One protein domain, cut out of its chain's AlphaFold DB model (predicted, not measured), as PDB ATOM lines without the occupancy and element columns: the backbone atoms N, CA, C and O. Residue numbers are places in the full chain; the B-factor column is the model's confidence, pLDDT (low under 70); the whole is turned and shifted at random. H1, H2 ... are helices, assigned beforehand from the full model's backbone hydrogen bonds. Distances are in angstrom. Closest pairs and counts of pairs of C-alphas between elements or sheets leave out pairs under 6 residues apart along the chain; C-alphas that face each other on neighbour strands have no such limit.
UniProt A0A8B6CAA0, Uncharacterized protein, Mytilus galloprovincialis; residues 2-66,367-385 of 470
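AT A GLANCE: This is residues 2 to 66 and 367 to 385 of the 470 residues of an uncharacterized protein of Mytilus galloprovincialis (UniProt A0A8B6CAA0). One long helix, H2, makes the long axis of this domain, and two shorter helices pack along it: H1 folds back on it through a long link to make a helical hairpin, and H3, which lies beyond a cut in the chain, runs along another side of it. At one end, residues 59 to 65, of which 59 to 63 belong to H2, stick out. The printed part has 84 residues, with three named helices in the order H1, H2, H3 and no named strand; its class is all helix. It is only just loose, close to extended, with a radius of gyration of the C-alphas of 17.8 A, and its outline is a rod with spans of 59 by 23 by 18 A.

IN THESE COORDINATES: The printed part begins with H1, residues 2 to 16, 20.8 A from first to last C-alpha; C-alpha 2 is at (-19.530, -27.805, 55.566). Residues 17 to 28 hold no named element. H2 follows with residues 29 to 63 and is 51.3 A long, from C-alpha 29 at (-15.118, -45.564, 39.464) to C-alpha 63 at (-21.643, 2.692, 55.725). H3, residues 367 to 383, is 24.3 A long and ends with C-alpha 383 at (-28.352, -30.663, 50.220).

HOW THE PARTS SIT: H1 and H2 form a helical hairpin. They touch, and H2 does so with residues 32 to 46 alone; the closest C-alphas, those of Lys 5 and Ile 39, are 5.9 A apart. The two helices run opposite ways at a shallow tilt of 21 degrees. H2 and H3 also touch, with the C-alphas of Val 52 and Val 368 the closest at 6.0 A. They run opposite ways at a shallow tilt of 28 degrees, and their centres are 9.9 A apart. H1 and H3 are close but not clearly touching: their closest C-alphas, those of Leu 4 and Ser 383, are 7.3 A apart. These two run the same way at a steep tilt of 41 degrees. In H1 and H2 every O i to N i+4 pair is within hydrogen-bond range; in H3 12 of 13 pairs are.

THE WHOLE: The two C-alphas farthest apart, those of Asp 20 and Lys 65, are 59.3 A from each other. The link from H1 to H2, with 12 residues, is long. Residues 67 to 366 are not printed, and C-alphas 66 and 367 are 21.4 A apart across this cut, which falls between H2 and H3. The mean pLDDT of the printed part is 87.9, and one residue, 385, is under 70.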
ATOM      1  N   ARG A   2     -20.771 -27.170  55.060       91.31
ATOM      2  CA  ARG A   2     -19.530 -27.805  55.566       91.31
ATOM      3  C   ARG A   2     -19.727 -29.209  56.143       91.31
ATOM      4  O   ARG A   2     -18.937 -30.096  55.851       91.31
ATOM      5  N   GLU A   3     -20.804 -29.444  56.887       90.50
ATOM      6  CA  GLU A   3     -21.131 -30.795  57.368       90.50
ATOM      7  C   GLU A   3     -21.381 -31.784  56.221       90.50
ATOM      8  O   GLU A   3     -20.971 -32.941  56.286       90.50
ATOM      9  N   LEU A   4     -22.031 -31.328  55.145       90.44
ATOM     10  CA  LEU A   4     -22.244 -32.138  53.947       90.44
ATOM     11  C   LEU A   4     -20.905 -32.476  53.280       90.44
ATOM     12  O   LEU A   4     -20.706 -33.629  52.904       90.44
ATOM     13  N   LYS A   5     -19.976 -31.510  53.199       92.00
ATOM     14  CA  LYS A   5     -18.603 -31.742  52.727       92.00
ATOM     15  C   LYS A   5     -17.940 -32.860  53.527       92.00
ATOM     16  O   LYS A   5     -17.509 -33.835  52.930       92.00
ATOM     17  N   VAL A   6     -17.941 -32.759  54.859       90.62
ATOM     18  CA  VAL A   6     -17.376 -33.779  55.763       90.62
ATOM     19  C   VAL A   6     -17.982 -35.153  55.472       90.62
ATOM     20  O   VAL A   6     -17.255 -36.097  55.179       90.62
ATOM     21  N   LYS A   7     -19.317 -35.266  55.446       89.12
ATOM     22  CA  LYS A   7     -20.008 -36.534  55.143       89.12
ATOM     23  C   LYS A   7     -19.596 -37.118  53.785       89.12
ATOM     24  O   LYS A   7     -19.389 -38.325  53.676       89.12
ATOM     25  N   LYS A   8     -19.473 -36.280  52.750       89.50
ATOM     26  CA  LYS A   8     -19.069 -36.705  51.400       89.50
ATOM     27  C   LYS A   8     -17.593 -37.095  51.328       89.50
ATOM     28  O   LYS A   8     -17.290 -38.093  50.682       89.50
ATOM     29  N   THR A   9     -16.705 -36.376  52.011       91.38
ATOM     30  CA  THR A   9     -15.279 -36.717  52.112       91.38
ATOM     31  C   THR A   9     -15.090 -38.065  52.798       91.38
ATOM     32  O   THR A   9     -14.417 -38.926  52.248       91.38
ATOM     33  N   LEU A  10     -15.775 -38.307  53.916       90.19
ATOM     34  CA  LEU A  10     -15.729 -39.599  54.610       90.19
ATOM     35  C   LEU A  10     -16.238 -40.752  53.746       90.19
ATOM     36  O   LEU A  10     -15.670 -41.843  53.735       90.19
ATOM     37  N   PHE A  11     -17.324 -40.518  53.007       89.19
ATOM     38  CA  PHE A  11     -17.824 -41.496  52.053       89.19
ATOM     39  C   PHE A  11     -16.794 -41.775  50.951       89.19
ATOM     40  O   PHE A  11     -16.527 -42.937  50.651       89.19
ATOM     41  N   LEU A  12     -16.180 -40.731  50.387       90.31
ATOM     42  CA  LEU A  12     -15.135 -40.858  49.376       90.31
ATOM     43  C   LEU A  12     -13.926 -41.645  49.905       90.31
ATOM     44  O   LEU A  12     -13.504 -42.587  49.242       90.31
ATOM     45  N   GLU A  13     -13.419 -41.316  51.096       91.25
ATOM     46  CA  GLU A  13     -12.321 -42.035  51.759       91.25
ATOM     47  C   GLU A  13     -12.653 -43.522  51.922       91.25
ATOM     48  O   GLU A  13     -11.861 -44.388  51.548       91.25
ATOM     49  N   LYS A  14     -13.869 -43.837  52.386       90.31
ATOM     50  CA  LYS A  14     -14.346 -45.221  52.518       90.31
ATOM     51  C   LYS A  14     -14.403 -45.953  51.176       90.31
ATOM     52  O   LYS A  14     -14.098 -47.142  51.130       90.31
ATOM     53  N   MET A  15     -14.826 -45.287  50.101       86.62
ATOM     54  CA  MET A  15     -14.887 -45.897  48.769       86.62
ATOM     55  C   MET A  15     -13.495 -46.087  48.165       86.62
ATOM     56  O   MET A  15     -13.236 -47.134  47.581       86.62
ATOM     57  N   MET A  16     -12.591 -45.123  48.348       88.94
ATOM     58  CA  MET A  16     -11.194 -45.235  47.923       88.94
ATOM     59  C   MET A  16     -10.452 -46.344  48.677       88.94
ATOM     60  O   MET A  16      -9.688 -47.085  48.071       88.94
ATOM     61  N   GLY A  17     -10.733 -46.539  49.968       90.38
ATOM     62  CA  GLY A  17     -10.182 -47.658  50.742       90.38
ATOM     63  C   GLY A  17     -10.668 -49.045  50.295       90.38
ATOM     64  O   GLY A  17     -10.131 -50.046  50.753       90.38
ATOM     65  N   LYS A  18     -11.679 -49.122  49.417       87.94
ATOM     66  CA  LYS A  18     -12.183 -50.369  48.818       87.94
ATOM     67  C   LYS A  18     -11.648 -50.635  47.409       87.94
ATOM     68  O   LYS A  18     -12.081 -51.598  46.780       87.94
ATOM     69  N   THR A  19     -10.792 -49.767  46.874       87.06
ATOM     70  CA  THR A  19     -10.204 -49.954  45.543       87.06
ATOM     71  C   THR A  19      -8.758 -50.409  45.655       87.06
ATOM     72  O   THR A  19      -7.954 -49.715  46.271       87.06
ATOM     73  N   ASP A  20      -8.420 -51.506  44.983       83.75
ATOM     74  CA  ASP A  20      -7.034 -51.928  44.792       83.75
ATOM     75  C   ASP A  20      -6.478 -51.277  43.513       83.75
ATOM     76  O   ASP A  20      -6.973 -51.514  42.409       83.75
ATOM     77  N   GLY A  21      -5.457 -50.426  43.644       84.88
ATOM     78  CA  GLY A  21      -4.814 -49.755  42.506       84.88
ATOM     79  C   GLY A  21      -5.581 -48.539  41.958       84.88
ATOM     80  O   GLY A  21      -6.125 -47.732  42.710       84.88
ATOM     81  N   ASP A  22      -5.567 -48.342  40.633       89.25
ATOM     82  CA  ASP A  22      -6.212 -47.183  39.994       89.25
ATOM     83  C   ASP A  22      -7.742 -47.297  40.055       89.25
ATOM     84  O   ASP A  22      -8.369 -47.994  39.252       89.25
ATOM     85  N   TRP A  23      -8.349 -46.557  40.987       88.12
ATOM     86  CA  TRP A  23      -9.795 -46.525  41.218       88.12
ATOM     87  C   TRP A  23     -10.620 -46.244  39.956       88.12
ATOM     88  O   TRP A  23     -11.774 -46.668  39.880       88.12
ATOM     89  N   ARG A  24     -10.048 -45.562  38.951       84.69
ATOM     90  CA  ARG A  24     -10.725 -45.255  37.680       84.69
ATOM     91  C   ARG A  24     -11.076 -46.505  36.875       84.69
ATOM     92  O   ARG A  24     -11.962 -46.444  36.031       84.69
ATOM     93  N   LYS A  25     -10.383 -47.619  37.126       81.75
ATOM     94  CA  LYS A  25     -10.604 -48.913  36.465       81.75
ATOM     95  C   LYS A  25     -11.458 -49.872  37.303       81.75
ATOM     96  O   LYS A  25     -11.785 -50.956  36.831       81.75
ATOM     97  N   GLY A  26     -11.795 -49.499  38.539       75.31
ATOM     98  CA  GLY A  26     -12.545 -50.340  39.469       75.31
ATOM     99  C   GLY A  26     -14.063 -50.215  39.323       75.31
ATOM    100  O   GLY A  26     -14.581 -49.245  38.769       75.31
ATOM    101  N   CYS A  27     -14.799 -51.156  39.918       76.94
ATOM    102  CA  CYS A  27     -16.269 -51.148  39.948       76.94
ATOM    103  C   CYS A  27     -16.871 -49.920  40.663       76.94
ATOM    104  O   CYS A  27     -18.042 -49.602  40.471       76.94
ATOM    105  N   PHE A  28     -16.071 -49.198  41.455       77.81
ATOM    106  CA  PHE A  28     -16.481 -47.982  42.161       77.81
ATOM    107  C   PHE A  28     -16.149 -46.679  41.417       77.81
ATOM    108  O   PHE A  28     -16.428 -45.603  41.951       77.81
ATOM    109  N   ALA A  29     -15.594 -46.739  40.199       73.38
ATOM    110  CA  ALA A  29     -15.118 -45.564  39.464       73.38
ATOM    111  C   ALA A  29     -16.172 -44.450  39.345       73.38
ATOM    112  O   ALA A  29     -15.901 -43.292  39.665       73.38
ATOM    113  N   MET A  30     -17.405 -44.796  38.964       74.94
ATOM    114  CA  MET A  30     -18.495 -43.825  38.806       74.94
ATOM    115  C   MET A  30     -18.880 -43.146  40.127       74.94
ATOM    116  O   MET A  30     -19.053 -41.928  40.176       74.94
ATOM    117  N   ILE A  31     -18.961 -43.918  41.214       76.38
ATOM    118  CA  ILE A  31     -19.327 -43.412  42.545       76.38
ATOM    119  C   ILE A  31     -18.229 -42.495  43.092       76.38
ATOM    120  O   ILE A  31     -18.526 -41.428  43.635       76.38
ATOM    121  N   ILE A  32     -16.964 -42.888  42.930       79.06
ATOM    122  CA  ILE A  32     -15.806 -42.096  43.355       79.06
ATOM    123  C   ILE A  32     -15.744 -40.789  42.558       79.06
ATOM    124  O   ILE A  32     -15.638 -39.721  43.158       79.06
ATOM    125  N   SER A  33     -15.891 -40.851  41.230       79.56
ATOM    126  CA  SER A  33     -15.923 -39.670  40.359       79.56
ATOM    127  C   SER A  33     -17.042 -38.701  40.761       79.56
ATOM    128  O   SER A  33     -16.779 -37.539  41.068       79.56
ATOM    129  N   SER A  34     -18.276 -39.202  40.892       80.81
ATOM    130  CA  SER A  34     -19.432 -38.396  41.304       80.81
ATOM    131  C   SER A  34     -19.246 -37.767  42.690       80.81
ATOM    132  O   SER A  34     -19.577 -36.598  42.893       80.81
ATOM    133  N   SER A  35     -18.665 -38.507  43.640       85.19
ATOM    134  CA  SER A  35     -18.386 -37.996  44.987       85.19
ATOM    135  C   SER A  35     -17.350 -36.872  44.965       85.19
ATOM    136  O   SER A  35     -17.547 -35.863  45.636       85.19
ATOM    137  N   ARG A  36     -16.290 -36.998  44.154       89.56
ATOM    138  CA  ARG A  36     -15.284 -35.939  43.973       89.56
ATOM    139  C   ARG A  36     -15.894 -34.682  43.358       89.56
ATOM    140  O   ARG A  36     -15.679 -33.597  43.892       89.56
ATOM    141  N   THR A  37     -16.699 -34.818  42.302       87.69
ATOM    142  CA  THR A  37     -17.415 -33.682  41.697       87.69
ATOM    143  C   THR A  37     -18.352 -33.014  42.701       87.69
ATOM    144  O   THR A  37     -18.370 -31.791  42.803       87.69
ATOM    145  N   SER A  38     -19.087 -33.799  43.492       88.31
ATOM    146  CA  SER A  38     -19.980 -33.266  44.525       88.31
ATOM    147  C   SER A  38     -19.218 -32.491  45.602       88.31
ATOM    148  O   SER A  38     -19.664 -31.414  45.986       88.31
ATOM    149  N   ILE A  39     -18.068 -32.993  46.067       92.06
ATOM    150  CA  ILE A  39     -17.212 -32.279  47.031       92.06
ATOM    151  C   ILE A  39     -16.732 -30.952  46.440       92.06
ATOM    152  O   ILE A  39     -16.862 -29.929  47.106       92.06
ATOM    153  N   TYR A  40     -16.268 -30.950  45.189       94.00
ATOM    154  CA  TYR A  40     -15.827 -29.733  44.504       94.00
ATOM    155  C   TYR A  40     -16.948 -28.686  44.396       94.00
ATOM    156  O   TYR A  40     -16.758 -27.523  44.740       94.00
ATOM    157  N   GLN A  41     -18.156 -29.102  44.001       93.50
ATOM    158  CA  GLN A  41     -19.324 -28.215  43.943       93.50
ATOM    159  C   GLN A  41     -19.701 -27.654  45.323       93.50
ATOM    160  O   GLN A  41     -20.074 -26.486  45.443       93.50
ATOM    161  N   ILE A  42     -19.596 -28.474  46.374       94.00
ATOM    162  CA  ILE A  42     -19.822 -28.042  47.758       94.00
ATOM    163  C   ILE A  42     -18.772 -27.007  48.182       94.00
ATOM    164  O   ILE A  42     -19.134 -26.005  48.794       94.00
ATOM    165  N   GLU A  43     -17.494 -27.228  47.867       94.19
ATOM    166  CA  GLU A  43     -16.406 -26.286  48.157       94.19
ATOM    167  C   GLU A  43     -16.605 -24.947  47.455       94.19
ATOM    168  O   GLU A  43     -16.479 -23.903  48.094       94.19
ATOM    169  N   GLN A  44     -16.988 -24.979  46.179       94.19
ATOM    170  CA  GLN A  44     -17.312 -23.777  45.426       94.19
ATOM    171  C   GLN A  44     -18.466 -23.006  46.083       94.19
ATOM    172  O   GLN A  44     -18.330 -21.811  46.328       94.19
ATOM    173  N   CYS A  45     -19.559 -23.683  46.454       94.56
ATOM    174  CA  CYS A  45     -20.681 -23.029  47.134       94.56
ATOM    175  C   CYS A  45     -20.272 -22.427  48.488       94.56
ATOM    176  O   CYS A  45     -20.735 -21.347  48.837       94.56
ATOM    177  N   ILE A  46     -19.410 -23.102  49.258       94.19
ATOM    178  CA  ILE A  46     -18.887 -22.563  50.525       94.19
ATOM    179  C   ILE A  46     -18.082 -21.282  50.269       94.19
ATOM    180  O   ILE A  46     -18.291 -20.295  50.967       94.19
ATOM    181  N   SER A  47     -17.194 -21.289  49.273       93.31
ATOM    182  CA  SER A  47     -16.388 -20.119  48.903       93.31
ATOM    183  C   SER A  47     -17.263 -18.935  48.472       93.31
ATOM    184  O   SER A  47     -17.077 -17.811  48.928       93.31
ATOM    185  N   GLU A  48     -18.281 -19.195  47.652       93.56
ATOM    186  CA  GLU A  48     -19.226 -18.174  47.193       93.56
ATOM    187  C   GLU A  48     -20.061 -17.587  48.342       93.56
ATOM    188  O   GLU A  48     -20.268 -16.375  48.381       93.56
ATOM    189  N   LEU A  49     -20.502 -18.419  49.297       93.25
ATOM    190  CA  LEU A  49     -21.200 -17.962  50.507       93.25
ATOM    191  C   LEU A  49     -20.311 -17.060  51.373       93.25
ATOM    192  O   LEU A  49     -20.766 -16.012  51.823       93.25
ATOM    193  N   LEU A  50     -19.048 -17.437  51.585       92.88
ATOM    194  CA  LEU A  50     -18.096 -16.611  52.335       92.88
ATOM    195  C   LEU A  50     -17.842 -15.272  51.644       92.88
ATOM    196  O   LEU A  50     -17.855 -14.234  52.294       92.88
ATOM    197  N   ASN A  51     -17.671 -15.280  50.321       91.62
ATOM    198  CA  ASN A  51     -17.480 -14.061  49.543       91.62
ATOM    199  C   ASN A  51     -18.696 -13.120  49.627       91.62
ATOM    200  O   ASN A  51     -18.540 -11.904  49.683       91.62
ATOM    201  N   VAL A  52     -19.912 -13.673  49.659       91.75
ATOM    202  CA  VAL A  52     -21.133 -12.894  49.911       91.75
ATOM    203  C   VAL A  52     -21.109 -12.264  51.305       91.75
ATOM    204  O   VAL A  52     -21.386 -11.071  51.429       91.75
ATOM    205  N   ASN A  53     -20.748 -13.027  52.340       91.94
ATOM    206  CA  ASN A  53     -20.656 -12.504  53.704       91.94
ATOM    207  C   ASN A  53     -19.607 -11.389  53.814       91.94
ATOM    208  O   ASN A  53     -19.894 -10.337  54.380       91.94
ATOM    209  N   ASP A  54     -18.428 -11.581  53.218       90.25
ATOM    210  CA  ASP A  54     -17.358 -10.581  53.205       90.25
ATOM    211  C   ASP A  54     -17.806  -9.281  52.508       90.25
ATOM    212  O   ASP A  54     -17.536  -8.193  53.013       90.25
ATOM    213  N   GLN A  55     -18.557  -9.363  51.401       89.44
ATOM    214  CA  GLN A  55     -19.112  -8.180  50.724       89.44
ATOM    215  C   GLN A  55     -20.144  -7.428  51.574       89.44
ATOM    216  O   GLN A  55     -20.198  -6.199  51.530       89.44
ATOM    217  N   LEU A  56     -20.974  -8.140  52.342       90.06
ATOM    218  CA  LEU A  56     -21.940  -7.508  53.251       90.06
ATOM    219  C   LEU A  56     -21.239  -6.778  54.397       90.06
ATOM    220  O   LEU A  56     -21.645  -5.680  54.773       90.06
ATOM    221  N   ILE A  57     -20.177  -7.375  54.927       90.44
ATOM    222  CA  ILE A  57     -19.362  -6.792  55.989       90.44
ATOM    223  C   ILE A  57     -18.626  -5.553  55.488       90.44
ATOM    224  O   ILE A  57     -18.663  -4.517  56.149       90.44
ATOM    225  N   ASP A  58     -18.024  -5.620  54.303       87.88
ATOM    226  CA  ASP A  58     -17.387  -4.463  53.675       87.88
ATOM    227  C   ASP A  58     -18.402  -3.330  53.436       87.88
ATOM    228  O   ASP A  58     -18.158  -2.170  53.771       87.88
ATOM    229  N   ALA A  59     -19.605  -3.649  52.949       87.75
ATOM    230  CA  ALA A  59     -20.681  -2.671  52.795       87.75
ATOM    231  C   ALA A  59     -21.095  -2.023  54.134       87.75
ATOM    232  O   ALA A  59     -21.308  -0.804  54.194       87.75
ATOM    233  N   ALA A  60     -21.180  -2.808  55.212       90.25
ATOM    234  CA  ALA A  60     -21.483  -2.311  56.551       90.25
ATOM    235  C   ALA A  60     -20.373  -1.385  57.077       90.25
ATOM    236  O   ALA A  60     -20.658  -0.263  57.500       90.25
ATOM    237  N   ALA A  61     -19.106  -1.790  56.966       89.31
ATOM    238  CA  ALA A  61     -17.961  -0.978  57.378       89.31
ATOM    239  C   ALA A  61     -17.862   0.342  56.589       89.31
ATOM    240  O   ALA A  61     -17.617   1.399  57.176       89.31
ATOM    241  N   ASN A  62     -18.127   0.315  55.277       85.88
ATOM    242  CA  ASN A  62     -18.200   1.519  54.443       85.88
ATOM    243  C   ASN A  62     -19.331   2.459  54.882       85.88
ATOM    244  O   ASN A  62     -19.126   3.669  54.977       85.88
ATOM    245  N   THR A  63     -20.506   1.912  55.202       86.31
ATOM    246  CA  THR A  63     -21.643   2.692  55.725       86.31
ATOM    247  C   THR A  63     -21.289   3.363  57.053       86.31
ATOM    248  O   THR A  63     -21.614   4.530  57.272       86.31
ATOM    249  N   ASN A  64     -20.542   2.653  57.899       87.31
ATOM    250  CA  ASN A  64     -20.035   3.142  59.176       87.31
ATOM    251  C   ASN A  64     -18.803   4.061  59.050       87.31
ATOM    252  O   ASN A  64     -18.333   4.577  60.060       87.31
ATOM    253  N   LYS A  65     -18.292   4.294  57.830       87.50
ATOM    254  CA  LYS A  65     -17.093   5.106  57.536       87.50
ATOM    255  C   LYS A  65     -15.811   4.603  58.214       87.50
ATOM    256  O   LYS A  65     -14.907   5.386  58.493       87.50
ATOM    257  N   VAL A  66     -15.715   3.293  58.430       89.25
ATOM    258  CA  VAL A  66     -14.561   2.625  59.058       89.25
ATOM    259  C   VAL A  66     -13.922   1.583  58.139       89.25
ATOM    260  O   VAL A  66     -13.261   0.658  58.597       89.25
ATOM    261  N   LYS A 367     -26.075  -6.414  44.083       87.19
ATOM    262  CA  LYS A 367     -25.229  -7.491  43.530       87.19
ATOM    263  C   LYS A 367     -25.191  -8.714  44.442       87.19
ATOM    264  O   LYS A 367     -25.315  -9.842  43.958       87.19
ATOM    265  N   VAL A 368     -25.059  -8.492  45.749       89.75
ATOM    266  CA  VAL A 368     -25.064  -9.553  46.754       89.75
ATOM    267  C   VAL A 368     -26.407 -10.279  46.770       89.75
ATOM    268  O   VAL A 368     -26.423 -11.508  46.714       89.75
ATOM    269  N   ALA A 369     -27.529  -9.555  46.790       89.06
ATOM    270  CA  ALA A 369     -28.861 -10.155  46.804       89.06
ATOM    271  C   ALA A 369     -29.094 -11.058  45.581       89.06
ATOM    272  O   ALA A 369     -29.471 -12.221  45.735       89.06
ATOM    273  N   TYR A 370     -28.787 -10.569  44.372       88.31
ATOM    274  CA  TYR A 370     -28.914 -11.360  43.142       88.31
ATOM    275  C   TYR A 370     -28.009 -12.597  43.141       88.31
ATOM    276  O   TYR A 370     -28.458 -13.693  42.800       88.31
ATOM    277  N   SER A 371     -26.750 -12.448  43.563       89.19
ATOM    278  CA  SER A 371     -25.800 -13.566  43.629       89.19
ATOM    279  C   SER A 371     -26.245 -14.625  44.644       89.19
ATOM    280  O   SER A 371     -26.147 -15.826  44.383       89.19
ATOM    281  N   SER A 372     -26.806 -14.184  45.773       91.75
ATOM    282  CA  SER A 372     -27.266 -15.052  46.860       91.75
ATOM    283  C   SER A 372     -28.381 -15.995  46.423       91.75
ATOM    284  O   SER A 372     -28.362 -17.161  46.807       91.75
ATOM    285  N   ILE A 373     -29.314 -15.551  45.571       91.06
ATOM    286  CA  ILE A 373     -30.416 -16.398  45.077       91.06
ATOM    287  C   ILE A 373     -29.867 -17.638  44.357       91.06
ATOM    288  O   ILE A 373     -30.258 -18.768  44.664       91.06
ATOM    289  N   GLY A 374     -28.918 -17.444  43.436       91.25
ATOM    290  CA  GLY A 374     -28.299 -18.544  42.695       91.25
ATOM    291  C   GLY A 374     -27.510 -19.493  43.602       91.25
ATOM    292  O   GLY A 374     -27.601 -20.714  43.456       91.25
ATOM    293  N   ILE A 375     -26.777 -18.944  44.574       93.06
ATOM    294  CA  ILE A 375     -26.000 -19.730  45.543       93.06
ATOM    295  C   ILE A 375     -26.928 -20.561  46.440       93.06
ATOM    296  O   ILE A 375     -26.689 -21.755  46.630       93.06
ATOM    297  N   ILE A 376     -28.013 -19.970  46.951       91.38
ATOM    298  CA  ILE A 376     -29.008 -20.656  47.787       91.38
ATOM    299  C   ILE A 376     -29.648 -21.807  47.007       91.38
ATOM    300  O   ILE A 376     -29.748 -22.918  47.529       91.38
ATOM    301  N   HIS A 377     -30.011 -21.587  45.739       89.69
ATOM    302  CA  HIS A 377     -30.577 -22.637  44.895       89.69
ATOM    303  C   HIS A 377     -29.603 -23.810  44.674       89.69
ATOM    304  O   HIS A 377     -29.995 -24.980  44.771       89.69
ATOM    305  N   ARG A 378     -28.310 -23.526  44.452       90.56
ATOM    306  CA  ARG A 378     -27.267 -24.566  44.369       90.56
ATOM    307  C   ARG A 378     -27.095 -25.311  45.691       90.56
ATOM    308  O   ARG A 378     -27.038 -26.539  45.693       90.56
ATOM    309  N   CYS A 379     -27.064 -24.595  46.815       91.12
ATOM    310  CA  CYS A 379     -26.958 -25.196  48.145       91.12
ATOM    311  C   CYS A 379     -28.139 -26.122  48.446       91.12
ATOM    312  O   CYS A 379     -27.929 -27.230  48.947       91.12
ATOM    313  N   HIS A 380     -29.357 -25.695  48.108       87.69
ATOM    314  CA  HIS A 380     -30.562 -26.509  48.226       87.69
ATOM    315  C   HIS A 380     -30.442 -27.783  47.385       87.69
ATOM    316  O   HIS A 380     -30.579 -28.881  47.917       87.69
ATOM    317  N   THR A 381     -30.083 -27.658  46.105       84.94
ATOM    318  CA  THR A 381     -29.904 -28.802  45.196       84.94
ATOM    319  C   THR A 381     -28.849 -29.795  45.697       84.94
ATOM    320  O   THR A 381     -29.053 -31.005  45.628       84.94
ATOM    321  N   LEU A 382     -27.727 -29.308  46.237       85.62
ATOM    322  CA  LEU A 382     -26.667 -30.158  46.791       85.62
ATOM    323  C   LEU A 382     -27.070 -30.837  48.106       85.62
ATOM    324  O   LEU A 382     -26.611 -31.944  48.386       85.62
ATOM    325  N   SER A 383     -27.900 -30.172  48.911       83.38
ATOM    326  CA  SER A 383     -28.352 -30.663  50.220       83.38
ATOM    327  C   SER A 383     -29.610 -31.523  50.140       83.38
ATOM    328  O   SER A 383     -29.927 -32.217  51.106       83.38
ATOM    329  N   ALA A 384     -30.319 -31.489  49.010       76.56
ATOM    330  CA  ALA A 384     -31.515 -32.278  48.784       76.56
ATOM    331  C   ALA A 384     -31.210 -33.769  48.971       76.56
ATOM    332  O   ALA A 384     -30.261 -34.320  48.399       76.56
ATOM    333  N   GLN A 385     -32.023 -34.432  49.794       64.69
ATOM    334  CA  GLN A 385     -31.948 -35.876  49.944       64.69
ATOM    335  C   GLN A 385     -32.315 -36.517  48.605       64.69
ATOM    336  O   GLN A 385     -33.404 -36.310  48.077       64.69
TER     337      GLN A 385